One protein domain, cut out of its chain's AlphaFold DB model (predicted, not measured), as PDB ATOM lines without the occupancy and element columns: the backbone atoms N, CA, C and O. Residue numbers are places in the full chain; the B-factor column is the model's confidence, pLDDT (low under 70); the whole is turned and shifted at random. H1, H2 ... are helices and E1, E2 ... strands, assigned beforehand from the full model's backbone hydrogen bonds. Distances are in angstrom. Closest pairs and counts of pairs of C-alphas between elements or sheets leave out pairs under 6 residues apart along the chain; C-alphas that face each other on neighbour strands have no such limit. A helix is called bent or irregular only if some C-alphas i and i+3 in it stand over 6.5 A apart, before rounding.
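This is residues 4 to 96 of the 127 residues of an uncharacterized protein of Arenimonas oryziterrae DSM 21050 = YC6267 (UniProt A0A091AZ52). A long helical hairpin of H2, bent but nearly straight, and H3 makes most of a rod; a small hairpin of antiparallel strands, E1 and E2, extends it beyond H2a, with short H1 nearby. The printed part has 93 residues, ordered H1 E1 E2 H2 H3, and is mostly helix. It is extended, with a radius of gyration of the C-alphas of 20.0 A, spanning 69 by 31 by 14 A.

H1, residues 4 to 8, begins at C-alpha 4 (127.868, 126.968, 145.455). E1 is residues 13 to 16, E2 23 to 26. H2, residues 31 to 57, was assigned as one helix by its hydrogen bonds but is bent: C-alphas 45 and 48 are 6.8 A apart. Its arms are H2a, 31 to 45, 20.9 A, and H2b, 48 to 57, 14.3 A. H3, residues 65 to 91, 39.5 A, ends at C-alpha 91 (135.212, 137.638, 119.887).

H1 is apart from E2. In the E1 and E2 hairpin, N 15 and O 24 are 2.8 A apart, within hydrogen-bond range. H2b touches residues 71 to 82 of H3 alone, closest at the C-alphas of Leu 54 and Tyr 78, 6.3 A, opposite ways at a shallow tilt of 28 degrees. H2a is close to H3 but not clearly touching, closest at C-alphas 43 and 85, 7.8 A. Every O i to N i+4 pair is within range in H1, H2a, H2b and H3.

The farthest C-alphas, Gly 19 and Pro 65, are 69.5 A apart. The printed part has no cut and no long link; no printed residue is under 70.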
ATOM      1  N   LYS A   4     127.857 128.204 146.256       92.69
ATOM      2  CA  LYS A   4     127.868 126.968 145.455       92.69
ATOM      3  C   LYS A   4     127.504 127.208 143.991       92.69
ATOM      4  O   LYS A   4     128.103 126.613 143.104       92.69
ATOM      5  N   GLU A   5     126.542 128.086 143.745       94.44
ATOM      6  CA  GLU A   5     126.103 128.428 142.397       94.44
ATOM      7  C   GLU A   5     127.154 129.282 141.685       94.44
ATOM      8  O   GLU A   5     127.528 128.978 140.558       94.44
ATOM      9  N   LEU A   6     127.722 130.277 142.371       95.12
ATOM     10  CA  LEU A   6     128.830 131.075 141.838       95.12
ATOM     11  C   LEU A   6     130.054 130.211 141.504       95.12
ATOM     12  O   LEU A   6     130.672 130.416 140.462       95.12
ATOM     13  N   MET A   7     130.379 129.218 142.337       94.19
ATOM     14  CA  MET A   7     131.439 128.247 142.043       94.19
ATOM     15  C   MET A   7     131.091 127.382 140.833       94.19
ATOM     16  O   MET A   7     131.946 127.162 139.980       94.19
ATOM     17  N   ALA A   8     129.839 126.927 140.716       94.56
ATOM     18  CA  ALA A   8     129.392 126.165 139.555       94.56
ATOM     19  C   ALA A   8     129.554 126.977 138.259       94.56
ATOM     20  O   ALA A   8     129.989 126.431 137.249       94.56
ATOM     21  N   TRP A   9     129.272 128.281 138.295       95.75
ATOM     22  CA  TRP A   9     129.506 129.218 137.189       95.75
ATOM     23  C   TRP A   9     130.964 129.700 137.070       95.75
ATOM     24  O   TRP A   9     131.264 130.543 136.229       95.75
ATOM     25  N   ARG A  10     131.886 129.173 137.890       95.00
ATOM     26  CA  ARG A  10     133.314 129.543 137.954       95.00
ATOM     27  C   ARG A  10     133.572 131.029 138.242       95.00
ATOM     28  O   ARG A  10     134.634 131.553 137.915       95.00
ATOM     29  N   LEU A  11     132.618 131.707 138.873       95.69
ATOM     30  CA  LEU A  11     132.701 133.127 139.223       95.69
ATOM     31  C   LEU A  11     133.400 133.382 140.553       95.69
ATOM     32  O   LEU A  11     133.875 134.488 140.793       95.69
ATOM     33  N   VAL A  12     133.465 132.366 141.409       95.38
ATOM     34  CA  VAL A  12     134.239 132.402 142.649       95.38
ATOM     35  C   VAL A  12     135.032 131.113 142.805       95.38
ATOM     36  O   VAL A  12     134.617 130.054 142.324       95.38
ATOM     37  N   LYS A  13     136.171 131.201 143.483       93.19
ATOM     38  CA  LYS A  13     137.040 130.071 143.810       93.19
ATOM     39  C   LYS A  13     137.211 129.983 145.317       93.19
ATOM     40  O   LYS A  13     137.295 131.012 145.977       93.19
ATOM     41  N   LEU A  14     137.250 128.758 145.826       93.75
ATOM     42  CA  LEU A  14     137.601 128.481 147.212       93.75
ATOM     43  C   LEU A  14     139.116 128.636 147.385       93.75
ATOM     44  O   LEU A  14     139.891 128.094 146.596       93.75
ATOM     45  N   GLU A  15     139.517 129.364 148.413       92.81
ATOM     46  CA  GLU A  15     140.897 129.572 148.820       92.81
ATOM     47  C   GLU A  15     141.051 129.162 150.286       92.81
ATOM     48  O   GLU A  15     140.235 129.509 151.144       92.81
ATOM     49  N   HIS A  16     142.104 128.399 150.566       92.44
ATOM     50  CA  HIS A  16     142.445 127.975 151.917       92.44
ATOM     51  C   HIS A  16     143.699 128.706 152.373       92.44
ATOM     52  O   HIS A  16     144.726 128.669 151.693       92.44
ATOM     53  N   LEU A  17     143.625 129.340 153.542       92.62
ATOM     54  CA  LEU A  17     144.768 130.014 154.146       92.62
ATOM     55  C   LEU A  17     145.487 129.062 155.118       92.62
ATOM     56  O   LEU A  17     144.826 128.425 155.943       92.62
ATOM     57  N   PRO A  18     146.829 128.948 155.061       93.50
ATOM     58  CA  PRO A  18     147.576 128.068 155.955       93.50
ATOM     59  C   PRO A  18     147.306 128.373 157.433       93.50
ATOM     60  O   PRO A  18     147.443 129.509 157.879       93.50
ATOM     61  N   GLY A  19     146.949 127.343 158.203       93.69
ATOM     62  CA  GLY A  19     146.676 127.470 159.639       93.69
ATOM     63  C   GLY A  19     145.282 128.000 159.992       93.69
ATOM     64  O   GLY A  19     144.932 128.001 161.171       93.69
ATOM     65  N   ASP A  20     144.468 128.380 159.005       93.69
ATOM     66  CA  ASP A  20     143.060 128.725 159.196       93.69
ATOM     67  C   ASP A  20     142.155 127.588 158.691       93.69
ATOM     68  O   ASP A  20     142.428 126.946 157.679       93.69
ATOM     69  N   ARG A  21     141.070 127.313 159.420       92.75
ATOM     70  CA  ARG A  21     140.055 126.307 159.056       92.75
ATOM     71  C   ARG A  21     138.858 126.911 158.326       92.75
ATOM     72  O   ARG A  21     137.927 126.183 157.993       92.75
ATOM     73  N   ARG A  22     138.830 128.232 158.160       94.69
ATOM     74  CA  ARG A  22     137.769 128.940 157.445       94.69
ATOM     75  C   ARG A  22     137.938 128.794 155.936       94.69
ATOM     76  O   ARG A  22     139.051 128.776 155.418       94.69
ATOM     77  N   ASP A  23     136.801 128.764 155.254       92.94
ATOM     78  CA  ASP A  23     136.727 128.833 153.801       92.94
ATOM     79  C   ASP A  23     136.746 130.299 153.354       92.94
ATOM     80  O   ASP A  23     135.875 131.084 153.746       92.94
ATOM     81  N   TYR A  24     137.719 130.664 152.520       94.31
ATOM     82  CA  TYR A  24     137.782 131.972 151.873       94.31
ATOM     83  C   TYR A  24     137.373 131.839 150.411       94.31
ATOM     84  O   TYR A  24     137.580 130.805 149.786       94.31
ATOM     85  N   PHE A  25     136.769 132.886 149.856       94.88
ATOM     86  CA  PHE A  25     136.332 132.885 148.464       94.88
ATOM     87  C   PHE A  25     136.860 134.118 147.751       94.88
ATOM     88  O   PHE A  25     136.730 135.233 148.255       94.88
ATOM     89  N   THR A  26     137.402 133.919 146.555       94.12
ATOM     90  CA  THR A  26     137.890 135.000 145.697       94.12
ATOM     91  C   THR A  26     137.144 135.022 144.375       94.12
ATOM     92  O   THR A  26     136.758 133.981 143.841       94.12
ATOM     93  N   ALA A  27     136.921 136.224 143.851       93.94
ATOM     94  CA  ALA A  27     136.308 136.465 142.550       93.94
ATOM     95  C   ALA A  27     137.313 137.180 141.631       93.94
ATOM     96  O   ALA A  27     138.190 137.892 142.130       93.94
ATOM     97  N   PRO A  28     137.203 137.036 140.298       92.19
ATOM     98  CA  PRO A  28     138.000 137.830 139.373       92.19
ATOM     99  C   PRO A  28     137.758 139.332 139.585       92.19
ATOM    100  O   PRO A  28     136.613 139.770 139.655       92.19
ATOM    101  N   GLY A  29     138.833 140.122 139.651       87.88
ATOM    102  CA  GLY A  29     138.730 141.581 139.792       87.88
ATOM    103  C   GLY A  29     138.332 142.301 138.498       87.88
ATOM    104  O   GLY A  29     137.778 143.396 138.544       87.88
ATOM    105  N   GLU A  30     138.586 141.689 137.339       89.62
ATOM    106  CA  GLU A  30     138.281 142.291 136.041       89.62
ATOM    107  C   GLU A  30     136.915 141.859 135.500       89.62
ATOM    108  O   GLU A  30     136.639 140.668 135.326       89.62
ATOM    109  N   ILE A  31     136.093 142.848 135.133       87.25
ATOM    110  CA  ILE A  31     134.754 142.650 134.553       87.25
ATOM    111  C   ILE A  31     134.817 141.797 133.281       87.25
ATOM    112  O   ILE A  31     133.943 140.963 133.048       87.25
ATOM    113  N   TRP A  32     135.862 141.969 132.469       87.38
ATOM    114  CA  TRP A  32     136.041 141.189 131.247       87.38
ATOM    115  C   TRP A  32     136.163 139.694 131.528       87.38
ATOM    116  O   TRP A  32     135.481 138.894 130.895       87.38
ATOM    117  N   THR A  33     136.967 139.330 132.525       90.25
ATOM    118  CA  THR A  33     137.135 137.942 132.958       90.25
ATOM    119  C   THR A  33     135.817 137.351 133.445       90.25
ATOM    120  O   THR A  33     135.511 136.199 133.146       90.25
ATOM    121  N   ILE A  34     134.999 138.134 134.155       91.62
ATOM    122  CA  ILE A  34     133.657 137.709 134.578       91.62
ATOM    123  C   ILE A  34     132.770 137.444 133.353       91.62
ATOM    124  O   ILE A  34     132.144 136.388 133.265       91.62
ATOM    125  N   PHE A  35     132.736 138.372 132.394       89.25
ATOM    126  CA  PHE A  35     131.923 138.250 131.184       89.25
ATOM    127  C   PHE A  35     132.313 137.033 130.335       89.25
ATOM    128  O   PHE A  35     131.445 136.235 129.980       89.25
ATOM    129  N   THR A  36     133.603 136.857 130.038       89.81
ATOM    130  CA  THR A  36     134.080 135.712 129.248       89.81
ATOM    131  C   THR A  36     133.800 134.396 129.962       89.81
ATOM    132  O   THR A  36     133.327 133.455 129.331       89.81
ATOM    133  N   THR A  37     133.976 134.353 131.287       93.62
ATOM    134  CA  THR A  37     133.650 133.178 132.107       93.62
ATOM    135  C   THR A  37     132.166 132.823 132.033       93.62
ATOM    136  O   THR A  37     131.834 131.652 131.843       93.62
ATOM    137  N   LEU A  38     131.273 133.811 132.166       93.38
ATOM    138  CA  LEU A  38     129.824 133.612 132.069       93.38
ATOM    139  C   LEU A  38     129.419 133.085 130.702       93.38
ATOM    140  O   LEU A  38     128.646 132.137 130.598       93.38
ATOM    141  N   ALA A  39     129.934 133.712 129.652       91.31
ATOM    142  CA  ALA A  39     129.548 133.383 128.298       91.31
ATOM    143  C   ALA A  39     130.107 132.013 127.862       91.31
ATOM    144  O   ALA A  39     129.416 131.263 127.180       91.31
ATOM    145  N   GLU A  40     131.287 131.620 128.353       92.88
ATOM    146  CA  GLU A  40     131.798 130.245 128.261       92.88
ATOM    147  C   GLU A  40     130.893 129.229 128.955       92.88
ATOM    148  O   GLU A  40     130.548 128.204 128.374       92.88
ATOM    149  N   GLU A  41     130.491 129.501 130.197       95.88
ATOM    150  CA  GLU A  41     129.604 128.594 130.922       95.88
ATOM    151  C   GLU A  41     128.236 128.495 130.245       95.88
ATOM    152  O   GLU A  41     127.668 127.407 130.176       95.88
ATOM    153  N   ARG A  42     127.730 129.593 129.677       95.12
ATOM    154  CA  ARG A  42     126.492 129.613 128.893       95.12
ATOM    155  C   ARG A  42     126.613 128.773 127.626       95.12
ATOM    156  O   ARG A  42     125.726 127.970 127.339       95.12
ATOM    157  N   GLN A  43     127.717 128.925 126.898       93.81
ATOM    158  CA  GLN A  43     128.019 128.130 125.713       93.81
ATOM    159  C   GLN A  43     128.049 126.634 126.058       93.81
ATOM    160  O   GLN A  43     127.313 125.852 125.458       93.81
ATOM    161  N   ARG A  44     128.807 126.263 127.093       94.88
ATOM    162  CA  ARG A  44     128.973 124.878 127.553       94.88
ATOM    163  C   ARG A  44     127.674 124.246 128.054       94.88
ATOM    164  O   ARG A  44     127.423 123.068 127.819       94.88
ATOM    165  N   ARG A  45     126.869 124.994 128.814       96.44
ATOM    166  CA  ARG A  45     125.682 124.458 129.501       96.44
ATOM    167  C   ARG A  45     124.433 124.435 128.637       96.44
ATOM    168  O   ARG A  45     123.569 123.605 128.883       96.44
ATOM    169  N   GLU A  46     124.314 125.351 127.679       95.50
ATOM    170  CA  GLU A  46     123.053 125.561 126.958       95.50
ATOM    171  C   GLU A  46     123.216 125.458 125.440       95.50
ATOM    172  O   GLU A  46     122.401 124.818 124.776       95.50
ATOM    173  N   VAL A  47     124.280 126.034 124.872       95.50
ATOM    174  CA  VAL A  47     124.448 126.103 123.410       95.50
ATOM    175  C   VAL A  47     124.970 124.785 122.838       95.50
ATOM    176  O   VAL A  47     124.365 124.235 121.920       95.50
ATOM    177  N   GLU A  48     126.057 124.245 123.392       95.44
ATOM    178  CA  GLU A  48     126.675 122.996 122.922       95.44
ATOM    179  C   GLU A  48     125.732 121.778 123.002       95.44
ATOM    180  O   GLU A  48     125.672 121.020 122.022       95.44
ATOM    181  N   PRO A  49     124.945 121.583 124.084       96.62
ATOM    182  CA  PRO A  49     123.963 120.502 124.134       96.62
ATOM    183  C   PRO A  49     122.877 120.658 123.068       96.62
ATOM    184  O   PRO A  49     122.535 119.686 122.399       96.62
ATOM    185  N   THR A  50     122.389 121.880 122.847       95.94
ATOM    186  CA  THR A  50     121.352 122.152 121.842       95.94
ATOM    187  C   THR A  50     121.861 121.890 120.425       95.94
ATOM    188  O   THR A  50     121.184 121.223 119.647       95.94
ATOM    189  N   LEU A  51     123.079 122.333 120.088       95.94
ATOM    190  CA  LEU A  51     123.708 122.037 118.794       95.94
ATOM    191  C   LEU A  51     123.890 120.530 118.577       95.94
ATOM    192  O   LEU A  51     123.644 120.031 117.479       95.94
ATOM    193  N   SER A  52     124.292 119.802 119.620       96.31
ATOM    194  CA  SER A  52     124.414 118.342 119.566       96.31
ATOM    195  C   SER A  52     123.061 117.674 119.319       96.31
ATOM    196  O   SER A  52     122.964 116.806 118.453       96.31
ATOM    197  N   MET A  53     122.010 118.110 120.019       95.19
ATOM    198  CA  MET A  53     120.647 117.608 119.823       95.19
ATOM    199  C   MET A  53     120.136 117.872 118.405       95.19
ATOM    200  O   MET A  53     119.639 116.952 117.762       95.19
ATOM    201  N   LEU A  54     120.306 119.095 117.891       95.12
ATOM    202  CA  LEU A  54     119.911 119.450 116.525       95.12
ATOM    203  C   LEU A  54     120.652 118.601 115.489       95.12
ATOM    204  O   LEU A  54     120.038 118.120 114.543       95.12
ATOM    205  N   ARG A  55     121.954 118.364 115.683       94.56
ATOM    206  CA  ARG A  55     122.736 117.507 114.785       94.56
ATOM    207  C   ARG A  55     122.198 116.079 114.749       94.56
ATOM    208  O   ARG A  55     122.110 115.517 113.667       94.56
ATOM    209  N   VAL A  56     121.850 115.506 115.902       94.12
ATOM    210  CA  VAL A  56     121.264 114.158 115.970       94.12
ATOM    211  C   VAL A  56     119.907 114.125 115.268       94.12
ATOM    212  O   VAL A  56     119.710 113.282 114.401       94.12
ATOM    213  N   ALA A  57     119.021 115.080 115.558       90.75
ATOM    214  CA  ALA A  57     117.698 115.158 114.933       90.75
ATOM    215  C   ALA A  57     117.770 115.318 113.401       90.75
ATOM    216  O   ALA A  57     116.946 114.779 112.670       90.75
ATOM    217  N   LEU A  58     118.783 116.028 112.895       91.75
ATOM    218  CA  LEU A  58     119.012 116.213 111.458       91.75
ATOM    219  C   LEU A  58     119.592 114.979 110.743       91.75
ATOM    220  O   LEU A  58     119.665 114.991 109.515       91.75
ATOM    221  N   LEU A  59     120.042 113.951 111.474       91.00
ATOM    222  CA  LEU A  59     120.536 112.689 110.905       91.00
ATOM    223  C   LEU A  59     119.439 111.625 110.763       91.00
ATOM    224  O   LEU A  59     119.660 110.620 110.087       91.00
ATOM    225  N   GLU A  60     118.286 111.815 111.401       88.75
ATOM    226  CA  GLU A  60     117.168 110.880 111.312       88.75
ATOM    227  C   GLU A  60     116.553 110.907 109.902       88.75
ATOM    228  O   GLU A  60     116.401 111.962 109.286       88.75
ATOM    229  N   SER A  61     116.212 109.735 109.361       80.75
ATOM    230  CA  SER A  61     115.497 109.630 108.085       80.75
ATOM    231  C   SER A  61     114.023 109.969 108.280       80.75
ATOM    232  O   SER A  61     113.390 109.417 109.181       80.75
ATOM    233  N   THR A  62     113.467 110.821 107.421       80.31
ATOM    234  CA  THR A  62     112.061 111.234 107.499       80.31
ATOM    235  C   THR A  62     111.353 111.031 106.172       80.31
ATOM    236  O   THR A  62     111.843 111.503 105.146       80.31
ATOM    237  N   ASP A  63     110.169 110.421 106.214       76.44
ATOM    238  CA  ASP A  63     109.390 110.097 105.013       76.44
ATOM    239  C   ASP A  63     108.071 110.891 104.909       76.44
ATOM    240  O   ASP A  63     107.411 110.847 103.868       76.44
ATOM    241  N   SER A  64     107.673 111.641 105.951       86.62
ATOM    242  CA  SER A  64     106.456 112.467 105.926       86.62
ATOM    243  C   SER A  64     106.737 113.927 105.517       86.62
ATOM    244  O   SER A  64     107.789 114.480 105.854       86.62
ATOM    245  N   PRO A  65     105.808 114.601 104.810       78.75
ATOM    246  CA  PRO A  65     105.952 116.016 104.466       78.75
ATOM    247  C   PRO A  65     106.075 116.953 105.678       78.75
ATOM    248  O   PRO A  65     106.811 117.940 105.598       78.75
ATOM    249  N   GLU A  66     105.384 116.672 106.791       80.69
ATOM    250  CA  GLU A  66     105.518 117.471 108.017       80.69
ATOM    251  C   GLU A  66     106.927 117.358 108.617       80.69
ATOM    252  O   GLU A  66     107.510 118.373 109.014       80.69
ATOM    253  N   ASP A  67     107.506 116.157 108.612       86.38
ATOM    254  CA  ASP A  67     108.851 115.918 109.137       86.38
ATOM    255  C   ASP A  67     109.924 116.598 108.278       86.38
ATOM    256  O   ASP A  67     110.867 117.184 108.814       86.38
ATOM    257  N   LEU A  68     109.753 116.620 106.950       88.31
ATOM    258  CA  LEU A  68     110.649 117.345 106.040       88.31
ATOM    259  C   LEU A  68     110.651 118.855 106.320       88.31
ATOM    260  O   LEU A  68     111.709 119.491 106.328       88.31
ATOM    261  N   HIS A  69     109.477 119.442 106.578       89.06
ATOM    262  CA  HIS A  69     109.385 120.851 106.955       89.06
ATOM    263  C   HIS A  69     110.062 121.118 108.307       89.06
ATOM    264  O   HIS A  69     110.836 122.071 108.435       89.06
ATOM    265  N   ALA A  70     109.819 120.265 109.306       90.12
ATOM    266  CA  ALA A  70     110.462 120.374 110.610       90.12
ATOM    267  C   ALA A  70     111.993 120.266 110.502       90.12
ATOM    268  O   ALA A  70     112.705 121.086 111.086       90.12
ATOM    269  N   GLN A  71     112.514 119.332 109.698       91.12
ATOM    270  CA  GLN A  71     113.950 119.204 109.440       91.12
ATOM    271  C   GLN A  71     114.554 120.449 108.796       91.12
ATOM    272  O   GLN A  71     115.630 120.884 109.208       91.12
ATOM    273  N   ALA A  72     113.867 121.065 107.831       92.19
ATOM    274  CA  ALA A  72     114.333 122.312 107.230       92.19
ATOM    275  C   ALA A  72     114.466 123.428 108.282       92.19
ATOM    276  O   ALA A  72     115.500 124.090 108.361       92.19
ATOM    277  N   ARG A  73     113.472 123.579 109.167       94.75
ATOM    278  CA  ARG A  73     113.505 124.566 110.262       94.75
ATOM    279  C   ARG A  73     114.600 124.275 111.288       94.75
ATOM    280  O   ARG A  73     115.260 125.202 111.759       94.75
ATOM    281  N   MET A  74     114.820 123.004 111.622       94.38
ATOM    282  CA  MET A  74     115.917 122.592 112.504       94.38
ATOM    283  C   MET A  74     117.286 122.897 111.888       94.38
ATOM    284  O   MET A  74     118.192 123.313 112.609       94.38
ATOM    285  N   ARG A  75     117.429 122.752 110.566       95.38
ATOM    286  CA  ARG A  75     118.660 123.082 109.837       95.38
ATOM    287  C   ARG A  75     118.955 124.578 109.869       95.38
ATOM    288  O   ARG A  75     120.057 124.948 110.252       95.38
ATOM    289  N   GLU A  76     117.966 125.420 109.571       95.81
ATOM    290  CA  GLU A  76     118.100 126.884 109.669       95.81
ATOM    291  C   GLU A  76     118.547 127.317 111.076       95.81
ATOM    292  O   GLU A  76     119.445 128.148 111.231       95.81
ATOM    293  N   MET A  77     117.950 126.725 112.116       95.31
ATOM    294  CA  MET A  77     118.326 127.004 113.503       95.31
ATOM    295  C   MET A  77     119.756 126.548 113.809       95.31
ATOM    296  O   MET A  77     120.518 127.302 114.415       95.31
ATOM    297  N   TYR A  78     120.129 125.334 113.389       96.19
ATOM    298  CA  TYR A  78     121.478 124.801 113.577       96.19
ATOM    299  C   TYR A  78     122.529 125.720 112.946       96.19
ATOM    300  O   TYR A  78     123.476 126.112 113.624       96.19
ATOM    301  N   GLU A  79     122.335 126.116 111.687       95.31
ATOM    302  CA  GLU A  79     123.269 126.972 110.948       95.31
ATOM    303  C   GLU A  79     123.422 128.349 111.610       95.31
ATOM    304  O   GLU A  79     124.540 128.838 111.792       95.31
ATOM    305  N   LEU A  80     122.316 128.955 112.056       95.38
ATOM    306  CA  LEU A  80     122.354 130.222 112.786       95.38
ATOM    307  C   LEU A  80     123.115 130.094 114.113       95.38
ATOM    308  O   LEU A  80     123.949 130.942 114.445       95.38
ATOM    309  N   MET A  81     122.832 129.045 114.886       94.06
ATOM    310  CA  MET A  81     123.497 128.809 116.166       94.06
ATOM    311  C   MET A  81     124.991 128.516 115.983       94.06
ATOM    312  O   MET A  81     125.808 129.010 116.764       94.06
ATOM    313  N   GLU A  82     125.368 127.763 114.951       94.00
ATOM    314  CA  GLU A  82     126.762 127.466 114.607       94.00
ATOM    315  C   GLU A  82     127.521 128.738 114.206       94.00
ATOM    316  O   GLU A  82     128.618 128.988 114.718       94.00
ATOM    317  N   LEU A  83     126.908 129.595 113.380       94.31
ATOM    318  CA  LEU A  83     127.466 130.894 113.002       94.31
ATOM    319  C   LEU A  83     127.716 131.775 114.232       94.31
ATOM    320  O   LEU A  83     128.822 132.294 114.407       94.31
ATOM    321  N   MET A  84     126.716 131.917 115.109       91.25
ATOM    322  CA  MET A  84     126.857 132.710 116.333       91.25
ATOM    323  C   MET A  84     127.940 132.152 117.256       91.25
ATOM    324  O   MET A  84     128.735 132.918 117.798       91.25
ATOM    325  N   THR A  85     127.999 130.830 117.417       90.94
ATOM    326  CA  THR A  85     128.982 130.164 118.283       90.94
ATOM    327  C   THR A  85     130.404 130.366 117.766       90.94
ATOM    328  O   THR A  85     131.312 130.676 118.538       90.94
ATOM    329  N   THR A  86     130.591 130.255 116.452       91.94
ATOM    330  CA  THR A  86     131.885 130.462 115.792       91.94
ATOM    331  C   THR A  86     132.340 131.910 115.923       91.94
ATOM    332  O   THR A  86     133.458 132.177 116.357       91.94
ATOM    333  N   TRP A  87     131.455 132.865 115.628       90.81
ATOM    334  CA  TRP A  87     131.748 134.287 115.802       90.81
ATOM    335  C   TRP A  87     132.082 134.631 117.257       90.81
ATOM    336  O   TRP A  87     133.047 135.346 117.531       90.81
ATOM    337  N   PHE A  88     131.327 134.079 118.208       88.25
ATOM    338  CA  PHE A  88     131.559 134.293 119.629       88.25
ATOM    339  C   PHE A  88     132.934 133.768 120.084       88.25
ATOM    340  O   PHE A  88     133.621 134.427 120.870       88.25
ATOM    341  N   ALA A  89     133.378 132.627 119.549       89.25
ATOM    342  CA  ALA A  89     134.715 132.096 119.807       89.25
ATOM    343  C   ALA A  89     135.828 133.042 119.316       89.25
ATOM    344  O   ALA A  89     136.845 133.183 119.997       89.25
ATOM    345  N   GLU A  90     135.635 133.736 118.192       89.31
ATOM    346  CA  GLU A  90     136.576 134.759 117.717       89.31
ATOM    347  C   GLU A  90     136.552 136.016 118.592       89.31
ATOM    348  O   GLU A  90     137.605 136.531 118.969       89.31
ATOM    349  N   VAL A  91     135.365 136.475 118.997       86.38
ATOM    350  CA  VAL A  91     135.212 137.638 119.887       86.38
ATOM    351  C   VAL A  91     135.920 137.432 121.225       86.38
ATOM    352  O   VAL A  91     136.553 138.357 121.731       86.38
ATOM    353  N   ARG A  92     135.880 136.219 121.787       86.38
ATOM    354  CA  ARG A  92     136.571 135.886 123.045       86.38
ATOM    355  C   ARG A  92     138.090 136.039 122.983       86.38
ATOM    356  O   ARG A  92     138.711 136.229 124.024       86.38
ATOM    357  N   LYS A  93     138.693 135.973 121.791       87.19
ATOM    358  CA  LYS A  93     140.138 136.179 121.595       87.19
ATOM    359  C   LYS A  93     140.523 137.660 121.601       87.19
ATOM    360  O   LYS A  93     141.708 137.984 121.652       87.19
ATOM    361  N   LEU A  94     139.548 138.566 121.512       87.75
ATOM    362  CA  LEU A  94     139.791 140.000 121.454       87.75
ATOM    363  C   LEU A  94     140.045 140.580 122.847       87.75
ATOM    364  O   LEU A  94     139.482 140.142 123.848       87.75
ATOM    365  N   SER A  95     140.861 141.636 122.893       88.31
ATOM    366  CA  SER A  95     140.978 142.449 124.105       88.31
ATOM    367  C   SER A  95     139.641 143.145 124.415       88.31
ATOM    368  O   SER A  95     138.911 143.494 123.475       88.31
ATOM    369  N   PRO A  96     139.348 143.458 125.693       87.56
ATOM    370  CA  PRO A  96     138.135 144.189 126.058       87.56
ATOM    371  C   PRO A  96     137.998 145.505 125.273       87.56
ATOM    372  O   PRO A  96     136.937 145.820 124.739       87.56
TER     373      PRO A  96